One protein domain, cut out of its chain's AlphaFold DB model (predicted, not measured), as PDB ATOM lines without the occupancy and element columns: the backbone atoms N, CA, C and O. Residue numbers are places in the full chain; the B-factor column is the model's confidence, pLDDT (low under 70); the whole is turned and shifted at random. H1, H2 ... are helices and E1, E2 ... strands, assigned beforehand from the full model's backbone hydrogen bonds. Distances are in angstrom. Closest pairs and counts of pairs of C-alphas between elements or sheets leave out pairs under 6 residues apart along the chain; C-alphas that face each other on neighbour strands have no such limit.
ATOM      1  N   HIS A 888     194.484 164.944 187.492       81.31
ATOM      2  CA  HIS A 888     195.146 165.396 186.264       81.31
ATOM      3  C   HIS A 888     194.180 165.368 185.069       81.31
ATOM      4  O   HIS A 888     194.261 164.500 184.201       81.31
ATOM      5  N   LEU A 889     193.259 166.331 185.032       90.00
ATOM      6  CA  LEU A 889     192.390 166.567 183.881       90.00
ATOM      7  C   LEU A 889     193.177 167.177 182.716       90.00
ATOM      8  O   LEU A 889     194.012 168.064 182.906       90.00
ATOM      9  N   ARG A 890     192.865 166.731 181.496       93.81
ATOM     10  CA  ARG A 890     193.316 167.364 180.244       93.81
ATOM     11  C   ARG A 890     192.253 168.367 179.778       93.81
ATOM     12  O   ARG A 890     191.071 168.158 180.042       93.81
ATOM     13  N   TYR A 891     192.648 169.433 179.086       94.56
ATOM     14  CA  TYR A 891     191.737 170.491 178.634       94.56
ATOM     15  C   TYR A 891     191.832 170.609 177.109       94.56
ATOM     16  O   TYR A 891     192.933 170.666 176.570       94.56
ATOM     17  N   PHE A 892     190.698 170.619 176.406       95.44
ATOM     18  CA  PHE A 892     190.620 170.738 174.945       95.44
ATOM     19  C   PHE A 892     189.574 171.778 174.547       95.44
ATOM     20  O   PHE A 892     188.476 171.760 175.095       95.44
ATOM     21  N   TYR A 893     189.863 172.634 173.571       94.50
ATOM     22  CA  TYR A 893     188.909 173.615 173.043       94.50
ATOM     23  C   TYR A 893     188.694 173.443 171.539       94.50
ATOM     24  O   TYR A 893     189.590 172.983 170.831       94.50
ATOM     25  N   GLU A 894     187.511 173.805 171.047       93.62
ATOM     26  CA  GLU A 894     187.210 173.840 169.616       93.62
ATOM     27  C   GLU A 894     187.948 175.023 168.967       93.62
ATOM     28  O   GLU A 894     187.504 176.168 169.024       93.62
ATOM     29  N   ALA A 895     189.116 174.749 168.382       89.06
ATOM     30  CA  ALA A 895     189.958 175.760 167.742       89.06
ATOM     31  C   ALA A 895     189.441 176.140 166.344       89.06
ATOM     32  O   ALA A 895     189.587 177.277 165.899       89.06
ATOM     33  N   GLN A 896     188.828 175.178 165.653       85.81
ATOM     34  CA  GLN A 896     188.112 175.326 164.384       85.81
ATOM     35  C   GLN A 896     186.943 174.332 164.382       85.81
ATOM     36  O   GLN A 896     186.951 173.385 165.168       85.81
ATOM     37  N   SER A 897     185.946 174.505 163.506       80.94
ATOM     38  CA  SER A 897     184.817 173.564 163.419       80.94
ATOM     39  C   SER A 897     185.299 172.120 163.264       80.94
ATOM     40  O   SER A 897     186.002 171.804 162.306       80.94
ATOM     41  N   PHE A 898     184.884 171.252 164.190       83.25
ATOM     42  CA  PHE A 898     185.281 169.836 164.255       83.25
ATOM     43  C   PHE A 898     186.759 169.562 164.622       83.25
ATOM     44  O   PHE A 898     187.228 168.432 164.474       83.25
ATOM     45  N   LEU A 899     187.491 170.551 165.150       90.88
ATOM     46  CA  LEU A 899     188.887 170.416 165.583       90.88
ATOM     47  C   LEU A 899     189.054 170.777 167.067       90.88
ATOM     48  O   LEU A 899     189.072 171.953 167.431       90.88
ATOM     49  N   MET A 900     189.251 169.764 167.916       94.44
ATOM     50  CA  MET A 900     189.550 169.948 169.341       94.44
ATOM     51  C   MET A 900     191.061 170.002 169.572       94.44
ATOM     52  O   MET A 900     191.756 169.005 169.371       94.44
ATOM     53  N   GLN A 901     191.580 171.130 170.049       95.56
ATOM     54  CA  GLN A 901     192.996 171.305 170.370       95.56
ATOM     55  C   GLN A 901     193.225 171.310 171.884       95.56
ATOM     56  O   GLN A 901     192.544 172.011 172.629       95.56
ATOM     57  N   GLU A 902     194.197 170.525 172.341       96.00
ATOM     58  CA  GLU A 902     194.617 170.476 173.741       96.00
ATOM     59  C   GLU A 902     195.304 171.779 174.179       96.00
ATOM     60  O   GLU A 902     196.076 172.374 173.422       96.00
ATOM     61  N   PHE A 903     195.065 172.188 175.423       95.38
ATOM     62  CA  PHE A 903     195.725 173.309 176.085       95.38
ATOM     63  C   PHE A 903     195.989 173.000 177.567       95.38
ATOM     64  O   PHE A 903     195.367 172.126 178.167       95.38
ATOM     65  N   GLU A 904     196.950 173.703 178.162       94.12
ATOM     66  CA  GLU A 904     197.296 173.579 179.583       94.12
ATOM     67  C   GLU A 904     196.659 174.695 180.425       94.12
ATOM     68  O   GLU A 904     196.360 175.777 179.920       94.12
ATOM     69  N   LYS A 905     196.580 174.491 181.751       90.94
ATOM     70  CA  LYS A 905     196.277 175.560 182.732       90.94
ATOM     71  C   LYS A 905     197.270 176.736 182.682       90.94
ATOM     72  O   LYS A 905     196.946 177.821 183.145       90.94
ATOM     73  N   SER A 906     198.464 176.518 182.127       88.69
ATOM     74  CA  SER A 906     199.519 177.516 181.898       88.69
ATOM     75  C   SER A 906     199.271 178.413 180.671       88.69
ATOM     76  O   SER A 906     199.987 179.392 180.471       88.69
ATOM     77  N   HIS A 907     198.289 178.082 179.823       89.75
ATOM     78  CA  HIS A 907     198.053 178.766 178.554       89.75
ATOM     79  C   HIS A 907     197.601 180.226 178.780       89.75
ATOM     80  O   HIS A 907     196.655 180.450 179.535       89.75
ATOM     81  N   PRO A 908     198.175 181.235 178.091       88.75
ATOM     82  CA  PRO A 908     197.917 182.656 178.378       88.75
ATOM     83  C   PRO A 908     196.473 183.115 178.111       88.75
ATOM     84  O   PRO A 908     196.078 184.197 178.537       88.75
ATOM     85  N   ASN A 909     195.673 182.303 177.416       87.19
ATOM     86  CA  ASN A 909     194.244 182.537 177.215       87.19
ATOM     87  C   ASN A 909     193.357 181.541 177.991       87.19
ATOM     88  O   ASN A 909     192.180 181.441 177.667       87.19
ATOM     89  N   PHE A 910     193.874 180.796 178.980       89.25
ATOM     90  CA  PHE A 910     193.104 179.768 179.703       89.25
ATOM     91  C   PHE A 910     191.789 180.324 180.275       89.25
ATOM     92  O   PHE A 910     190.724 179.808 179.947       89.25
ATOM     93  N   GLU A 911     191.830 181.420 181.037       88.94
ATOM     94  CA  GLU A 911     190.623 182.053 181.604       88.94
ATOM     95  C   GLU A 911     189.641 182.540 180.525       88.94
ATOM     96  O   GLU A 911     188.433 182.364 180.657       88.94
ATOM     97  N   LYS A 912     190.142 183.081 179.405       84.31
ATOM     98  CA  LYS A 912     189.296 183.528 178.282       84.31
ATOM     99  C   LYS A 912     188.602 182.358 177.580       84.31
ATOM    100  O   LYS A 912     187.413 182.436 177.305       84.31
ATOM    101  N   ILE A 913     189.335 181.279 177.302       85.06
ATOM    102  CA  ILE A 913     188.818 180.064 176.652       85.06
ATOM    103  C   ILE A 913     187.775 179.406 177.563       85.06
ATOM    104  O   ILE A 913     186.668 179.105 177.129       85.06
ATOM    105  N   THR A 914     188.107 179.238 178.843       87.38
ATOM    106  CA  THR A 914     187.231 178.584 179.830       87.38
ATOM    107  C   THR A 914     186.032 179.421 180.273       87.38
ATOM    108  O   THR A 914     185.048 178.845 180.728       87.38
ATOM    109  N   GLY A 915     186.085 180.747 180.112       80.69
ATOM    110  CA  GLY A 915     184.983 181.663 180.416       80.69
ATOM    111  C   GLY A 915     184.077 182.033 179.231       80.69
ATOM    112  O   GLY A 915     182.966 182.500 179.462       80.69
ATOM    113  N   ALA A 916     184.515 181.845 177.977       79.12
ATOM    114  CA  ALA A 916     183.749 182.232 176.779       79.12
ATOM    115  C   ALA A 916     183.095 181.058 176.018       79.12
ATOM    116  O   ALA A 916     182.207 181.274 175.187       79.12
ATOM    117  N   LEU A 917     183.539 179.826 176.268       85.81
ATOM    118  CA  LEU A 917     183.109 178.614 175.564       85.81
ATOM    119  C   LEU A 917     182.236 177.729 176.465       85.81
ATOM    120  O   LEU A 917     182.431 177.702 177.681       85.81
ATOM    121  N   GLU A 918     181.297 176.974 175.889       86.25
ATOM    122  CA  GLU A 918     180.482 176.044 176.681       86.25
ATOM    123  C   GLU A 918     181.334 174.844 177.117       86.25
ATOM    124  O   GLU A 918     181.929 174.151 176.288       86.25
ATOM    125  N   CYS A 919     181.401 174.601 178.427       90.00
ATOM    126  CA  CYS A 919     182.218 173.546 179.009       90.00
ATOM    127  C   CYS A 919     181.436 172.235 179.160       90.00
ATOM    128  O   CYS A 919     180.353 172.198 179.742       90.00
ATOM    129  N   TRP A 920     182.039 171.138 178.719       90.75
ATOM    130  CA  TRP A 920     181.551 169.766 178.828       90.75
ATOM    131  C   TRP A 920     182.648 168.871 179.427       90.75
ATOM    132  O   TRP A 920     183.839 169.161 179.302       90.75
ATOM    133  N   PHE A 921     182.268 167.775 180.080       87.69
ATOM    134  CA  PHE A 921     183.189 166.791 180.652       87.69
ATOM    135  C   PHE A 921     183.072 165.447 179.939       87.69
ATOM    136  O   PHE A 921     181.979 164.898 179.809       87.69
ATOM    137  N   ASP A 922     184.212 164.914 179.512       89.75
ATOM    138  CA  ASP A 922     184.370 163.578 178.946       89.75
ATOM    139  C   ASP A 922     184.880 162.625 180.034       89.75
ATOM    140  O   ASP A 922     186.029 162.727 180.482       89.75
ATOM    141  N   TYR A 923     184.011 161.703 180.452       80.88
ATOM    142  CA  TYR A 923     184.275 160.784 181.563       80.88
ATOM    143  C   TYR A 923     185.247 159.672 181.182       80.88
ATOM    144  O   TYR A 923     186.149 159.365 181.962       80.88
ATOM    145  N   ASP A 924     185.083 159.086 179.992       83.50
ATOM    146  CA  ASP A 924     185.893 157.947 179.551       83.50
ATOM    147  C   ASP A 924     187.374 158.356 179.378       83.50
ATOM    148  O   ASP A 924     188.269 157.556 179.645       83.50
ATOM    149  N   ASN A 925     187.646 159.619 179.009       86.75
ATOM    150  CA  ASN A 925     189.002 160.159 178.812       86.75
ATOM    151  C   ASN A 925     189.475 161.144 179.904       86.75
ATOM    152  O   ASN A 925     190.560 161.715 179.759       86.75
ATOM    153  N   ARG A 926     188.685 161.377 180.965       87.94
ATOM    154  CA  ARG A 926     188.970 162.322 182.073       87.94
ATOM    155  C   ARG A 926     189.457 163.703 181.592       87.94
ATOM    156  O   ARG A 926     190.540 164.168 181.966       87.94
ATOM    157  N   ARG A 927     188.673 164.368 180.737       91.50
ATOM    158  CA  ARG A 927     189.050 165.660 180.127       91.50
ATOM    159  C   ARG A 927     187.893 166.655 180.016       91.50
ATOM    160  O   ARG A 927     186.745 166.273 179.814       91.50
ATOM    161  N   MET A 928     188.231 167.937 180.099       92.56
ATOM    162  CA  MET A 928     187.328 169.066 179.868       92.56
ATOM    163  C   MET A 928     187.341 169.424 178.375       92.56
ATOM    164  O   MET A 928     188.416 169.568 177.787       92.56
ATOM    165  N   LEU A 929     186.162 169.572 177.774       93.81
ATOM    166  CA  LEU A 929     185.945 169.949 176.377       93.81
ATOM    167  C   LEU A 929     185.218 171.299 176.327       93.81
ATOM    168  O   LEU A 929     184.191 171.457 176.979       93.81
ATOM    169  N   TYR A 930     185.727 172.258 175.558       93.25
ATOM    170  CA  TYR A 930     185.167 173.609 175.453       93.25
ATOM    171  C   TYR A 930     184.729 173.896 174.016       93.25
ATOM    172  O   TYR A 930     185.574 173.968 173.122       93.25
ATOM    173  N   PHE A 931     183.427 174.058 173.787       90.50
ATOM    174  CA  PHE A 931     182.844 174.235 172.453       90.50
ATOM    175  C   PHE A 931     182.514 175.696 172.149       90.50
ATOM    176  O   PHE A 931     182.134 176.470 173.032       90.50
ATOM    177  N   ALA A 932     182.636 176.078 170.878       83.06
ATOM    178  CA  ALA A 932     182.236 177.405 170.439       83.06
ATOM    179  C   ALA A 932     180.706 177.523 170.442       83.06
ATOM    180  O   ALA A 932     180.011 176.713 169.830       83.06
ATOM    181  N   ASN A 933     180.188 178.555 171.118       63.34
ATOM    182  CA  ASN A 933     178.757 178.850 171.238       63.34
ATOM    183  C   ASN A 933     178.141 179.245 169.878       63.34
ATOM    184  O   ASN A 933     177.879 180.414 169.599       63.34
ATOM    185  N   TYR A 934     177.910 178.251 169.018       46.72
ATOM    186  CA  TYR A 934     177.270 178.394 167.716       46.72
ATOM    187  C   TYR A 934     175.784 178.020 167.792       46.72
ATOM    188  O   TYR A 934     175.447 176.836 167.671       46.72
ATOM    189  N   PRO A 935     174.860 178.999 167.864       39.12
ATOM    190  CA  PRO A 935     173.464 178.767 167.522       39.12
ATOM    191  C   PRO A 935     173.357 178.507 166.011       39.12
ATOM    192  O   PRO A 935     173.062 179.403 165.217       39.12
ATOM    193  N   ARG A 936     173.633 177.267 165.580       38.69
ATOM    194  CA  ARG A 936     173.404 176.846 164.194       38.69
ATOM    195  C   ARG A 936     171.907 176.931 163.913       38.69
ATOM    196  O   ARG A 936     171.133 176.132 164.431       38.69
ATOM    197  N   PRO A 945     170.516 169.548 172.559       49.47
ATOM    198  CA  PRO A 945     171.617 170.017 173.408       49.47
ATOM    199  C   PRO A 945     172.991 169.826 172.736       49.47
ATOM    200  O   PRO A 945     173.298 168.768 172.177       49.47
ATOM    201  N   VAL A 946     173.815 170.873 172.785       56.09
ATOM    202  CA  VAL A 946     174.954 171.089 171.879       56.09
ATOM    203  C   VAL A 946     176.253 170.495 172.439       56.09
ATOM    204  O   VAL A 946     177.155 171.205 172.854       56.09
ATOM    205  N   GLY A 947     176.364 169.164 172.442       58.34
ATOM    206  CA  GLY A 947     177.611 168.501 172.852       58.34
ATOM    207  C   GLY A 947     177.616 167.000 172.601       58.34
ATOM    208  O   GLY A 947     178.209 166.542 171.627       58.34
ATOM    209  N   GLU A 948     176.904 166.232 173.431       59.25
ATOM    210  CA  GLU A 948     176.869 164.757 173.381       59.25
ATOM    211  C   GLU A 948     176.577 164.223 171.962       59.25
ATOM    212  O   GLU A 948     177.366 163.459 171.404       59.25
ATOM    213  N   GLN A 949     175.509 164.702 171.310       60.53
ATOM    214  CA  GLN A 949     175.214 164.325 169.920       60.53
ATOM    215  C   GLN A 949     176.138 164.975 168.880       60.53
ATOM    216  O   GLN A 949     176.224 164.457 167.769       60.53
ATOM    217  N   GLN A 950     176.826 166.083 169.179       63.81
ATOM    218  CA  GLN A 950     177.781 166.659 168.230       63.81
ATOM    219  C   GLN A 950     179.034 165.793 168.126       63.81
ATOM    220  O   GLN A 950     179.366 165.397 167.009       63.81
ATOM    221  N   VAL A 951     179.659 165.430 169.250       65.12
ATOM    222  CA  VAL A 951     180.868 164.586 169.263       65.12
ATOM    223  C   VAL A 951     180.571 163.149 168.820       65.12
ATOM    224  O   VAL A 951     181.395 162.534 168.152       65.12
ATOM    225  N   MET A 952     179.376 162.623 169.118       64.56
ATOM    226  CA  MET A 952     178.973 161.280 168.675       64.56
ATOM    227  C   MET A 952     178.589 161.207 167.184       64.56
ATOM    228  O   MET A 952     178.741 160.150 166.576       64.56
ATOM    229  N   ARG A 953     178.085 162.294 166.569       61.31
ATOM    230  CA  ARG A 953     177.681 162.307 165.140       61.31
ATOM    231  C   ARG A 953     178.731 162.874 164.187       61.31
ATOM    232  O   ARG A 953     178.718 162.521 163.011       61.31
ATOM    233  N   HIS A 954     179.607 163.760 164.652       60.50
ATOM    234  CA  HIS A 954     180.655 164.374 163.839       60.50
ATOM    235  C   HIS A 954     182.010 163.868 164.326       60.50
ATOM    236  O   HIS A 954     182.313 163.967 165.513       60.50
ATOM    237  N   LYS A 955     182.850 163.362 163.415       75.38
ATOM    238  CA  LYS A 955     184.232 163.002 163.750       75.38
ATOM    239  C   LYS A 955     185.037 164.266 164.066       75.38
ATOM    240  O   LYS A 955     185.591 164.883 163.162       75.38
ATOM    241  N   TYR A 956     185.095 164.636 165.343       85.19
ATOM    242  CA  TYR A 956     186.018 165.655 165.832       85.19
ATOM    243  C   TYR A 956     187.448 165.110 165.797       85.19
ATOM    244  O   TYR A 956     187.754 164.106 166.443       85.19
ATOM    245  N   THR A 957     188.343 165.789 165.084       89.31
ATOM    246  CA  THR A 957     189.779 165.506 165.158       89.31
ATOM    247  C   THR A 957     190.324 166.102 166.453       89.31
ATOM    248  O   THR A 957     190.185 167.300 166.697       89.31
ATOM    249  N   PHE A 958     190.973 165.286 167.284       93.06
ATOM    250  CA  PHE A 958     191.641 165.753 168.500       93.06
ATOM    251  C   PHE A 958     193.139 165.940 168.243       93.06
ATOM    252  O   PHE A 958     193.806 165.004 167.807       93.06
ATOM    253  N   LYS A 959     193.692 167.119 168.548       94.12
ATOM    254  CA  LYS A 959     195.135 167.405 168.481       94.12
ATOM    255  C   LYS A 959     195.698 167.675 169.870       94.12
ATOM    256  O   LYS A 959     195.094 168.399 170.657       94.12
ATOM    257  N   ASN A 960     196.851 167.086 170.167       94.44
ATOM    258  CA  ASN A 960     197.558 167.309 171.428       94.44
ATOM    259  C   ASN A 960     198.322 168.646 171.442       94.44
ATOM    260  O   ASN A 960     198.407 169.333 170.424       94.44
ATOM    261  N   LEU A 961     198.949 168.973 172.577       91.44
ATOM    262  CA  LEU A 961     199.757 170.194 172.777       91.44
ATOM    263  C   LEU A 961     200.861 170.429 171.723       91.44
ATOM    264  O   LEU A 961     201.362 171.540 171.591       91.44
ATOM    265  N   ARG A 962     201.264 169.395 170.971       91.56
ATOM    266  CA  ARG A 962     202.280 169.462 169.903       91.56
ATOM    267  C   ARG A 962     201.668 169.469 168.497       91.56
ATOM    268  O   ARG A 962     202.361 169.148 167.534       91.56
ATOM    269  N   GLY A 963     200.366 169.738 168.379       90.25
ATOM    270  CA  GLY A 963     199.622 169.741 167.117       90.25
ATOM    271  C   GLY A 963     199.474 168.365 166.455       90.25
ATOM    272  O   GLY A 963     198.991 168.288 165.327       90.25
ATOM    273  N   ARG A 964     199.882 167.272 167.120       92.12
ATOM    274  CA  ARG A 964     199.750 165.915 166.574       92.12
ATOM    275  C   ARG A 964     198.359 165.372 166.847       92.12
ATOM    276  O   ARG A 964     197.847 165.508 167.959       92.12
ATOM    277  N   GLU A 965     197.792 164.729 165.840       91.88
ATOM    278  CA  GLU A 965     196.491 164.075 165.926       91.88
ATOM    279  C   GLU A 965     196.550 162.875 166.879       91.88
ATOM    280  O   GLU A 965     197.530 162.125 166.917       91.88
ATOM    281  N   LEU A 966     195.516 162.755 167.705       88.62
ATOM    282  CA  LEU A 966     195.282 161.643 168.614       88.62
ATOM    283  C   LEU A 966     194.407 160.595 167.899       88.62
ATOM    284  O   LEU A 966     193.540 160.983 167.116       88.62
ATOM    285  N   PRO A 967     194.621 159.286 168.131       84.94
ATOM    286  CA  PRO A 967     193.915 158.226 167.408       84.94
ATOM    287  C   PRO A 967     192.403 158.210 167.690       84.94
ATOM    288  O   PRO A 967     191.967 158.637 168.758       84.94
ATOM    289  N   ASP A 968     191.619 157.626 166.771       68.50
ATOM    290  CA  ASP A 968     190.149 157.460 166.859       68.50
ATOM    291  C   ASP A 968     189.662 156.779 168.162       68.50
ATOM    292  O   ASP A 968     188.497 156.906 168.530       68.50
ATOM    293  N   GLU A 969     190.547 156.105 168.904       67.75
ATOM    294  CA  GLU A 969     190.292 155.588 170.259       67.75
ATOM    295  C   GLU A 969     189.907 156.687 171.274       67.75
ATOM    296  O   GLU A 969     189.281 156.394 172.288       67.75
ATOM    297  N   PHE A 970     190.202 157.963 170.986       69.62
ATOM    298  CA  PHE A 970     189.761 159.121 171.775       69.62
ATOM    299  C   PHE A 970     188.285 159.520 171.554       69.62
ATOM    300  O   PHE A 970     187.868 160.576 172.039       69.62
ATOM    301  N   ILE A 971     187.465 158.729 170.852       69.25
ATOM    302  CA  ILE A 971     186.012 158.963 170.758       69.25
ATOM    303  C   ILE A 971     185.319 158.391 172.008       69.25
ATOM    304  O   ILE A 971     185.092 157.187 172.132       69.25
ATOM    305  N   SER A 972     184.986 159.280 172.944       74.56
ATOM    306  CA  SER A 972     184.267 158.957 174.183       74.56
ATOM    307  C   SER A 972     182.803 158.613 173.945       74.56
ATOM    308  O   SER A 972     182.163 159.185 173.064       74.56
ATOM    309  N   ARG A 973     182.250 157.735 174.787       72.50
ATOM    310  CA  ARG A 973     180.820 157.401 174.808       72.50
ATOM    311  C   ARG A 973     180.060 158.146 175.914       72.50
ATOM    312  O   ARG A 973     178.863 157.915 176.069       72.50
ATOM    313  N   ARG A 974     180.734 159.002 176.696       76.88
ATOM    314  CA  ARG A 974     180.170 159.714 177.857       76.88
ATOM    315  C   ARG A 974     180.676 161.155 177.919       76.88
ATOM    316  O   ARG A 974     181.756 161.407 178.455       76.88
ATOM    317  N   ILE A 975     179.892 162.099 177.394       82.25
ATOM    318  CA  ILE A 975     180.235 163.530 177.379       82.25
ATOM    319  C   ILE A 975     179.019 164.355 177.826       82.25
ATOM    320  O   ILE A 975     178.026 164.410 177.105       82.25
ATOM    321  N   TRP A 976     179.079 164.989 179.004       79.62
ATOM    322  CA  TRP A 976     177.954 165.733 179.615       79.62
ATOM    323  C   TRP A 976     178.312 167.213 179.855       79.62
ATOM    324  O   TRP A 976     179.496 167.514 180.007       79.62
ATOM    325  N   PRO A 977     177.343 168.148 179.920       78.88
ATOM    326  CA  PRO A 977     177.639 169.561 180.157       78.88
ATOM    327  C   PRO A 977     178.116 169.789 181.599       78.88
ATOM    328  O   PRO A 977     177.576 169.215 182.548       78.88
ATOM    329  N   TYR A 978     179.119 170.647 181.778       67.81
ATOM    330  CA  TYR A 978     179.697 170.955 183.083       67.81
ATOM    331  C   TYR A 978     178.805 171.947 183.845       67.81
ATOM    332  O   TYR A 978     178.823 173.153 183.592       67.81
TER     333      TYR A 978
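What this domain is: This is residues 888 to 936 and 945 to 978 of the 1196 residues of an uncharacterized protein of Auricularia subglabra (strain TFB-10046 / SS5) (UniProt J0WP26). One six-stranded sheet, strongly twisted and curled like part of a barrel, has H1 over the outside of its curl and H2 on the opposite face, beside the strands near edge strand E6. A long link, residues 960 to 974, joins edge strand E5 to the other edge, E6. The printed part has 83 residues, in order E1 E2 H1 E3 E4 H2 E5 E6; the sheet runs E5 E2 E1 E4 E3 E6 and is mixed. The class is mixed helices and strands, with under half of the residues in named elements. The whole is compact, radius of gyration of the C-alphas 11.7 A, spanning 31 by 29 by 22 A.

How they stand to each other: E1, residues 890 to 896, is parallel to E4, residues 927 to 931, with N 892 and O 928 2.9 A apart. E2, residues 899 to 903, forms a hairpin with E1, with N 901 and O 893 at 2.8 A. E5, residues 957 to 959, is parallel to E2, with N 959 and O 900 at 2.8 A. E3, residues 918 to 922, forms a hairpin with E4, with N 920 and O 929 at 2.8 A. E6, residues 975 to 977, is antiparallel to E3, with N 921 and O 976 at 2.8 A. H1, residues 910 to 916, is on the sheet at a height of 9.5 A, over E1 and only just over E4, with 3 C-alphas falling on E4; the closest C-alphas of H1 and E4 are those of Thr 914 and Tyr 930, 6.9 A. E2, H1 and E3 make a split strand-helix-strand unit, two strands of one sheet that are not neighbours, joined through a helix, with E1 and E4 between them in the sheet; its crossover is right-handed. H2, residues 948 to 953, is on the opposite face at a height of 8.2 A, over none of the strands; its closest C-alpha pair with E6 is Glu 948 and Ile 975, 5.4 A. In H1 and H2 every O i to N i+4 pair is within hydrogen-bond range.

Where its parts are: E1 begins at C-alpha 890 (193.316, 167.364, 180.244) and is 18.5 A long; E2, E3 and E4 are 12.9, 13.3 and 13.1 A. H1 is 10.1 A, H2 8.6 A, E5 6.6 A. E6, 7.1 A, ends at C-alpha 977 (177.639, 169.561, 180.157).

The domain as a whole: The two C-alphas farthest apart are those of His 888 and Arg 936, 33.0 A. Residues 937 to 944 are not printed, and C-alphas 936 and 945 are 11.6 A apart across the cut. The link from E5 to E6 is long. The mean pLDDT of the printed part is 81.4, with residues 933 to 936, 945 to 954, 968 to 971 and 978 under 70.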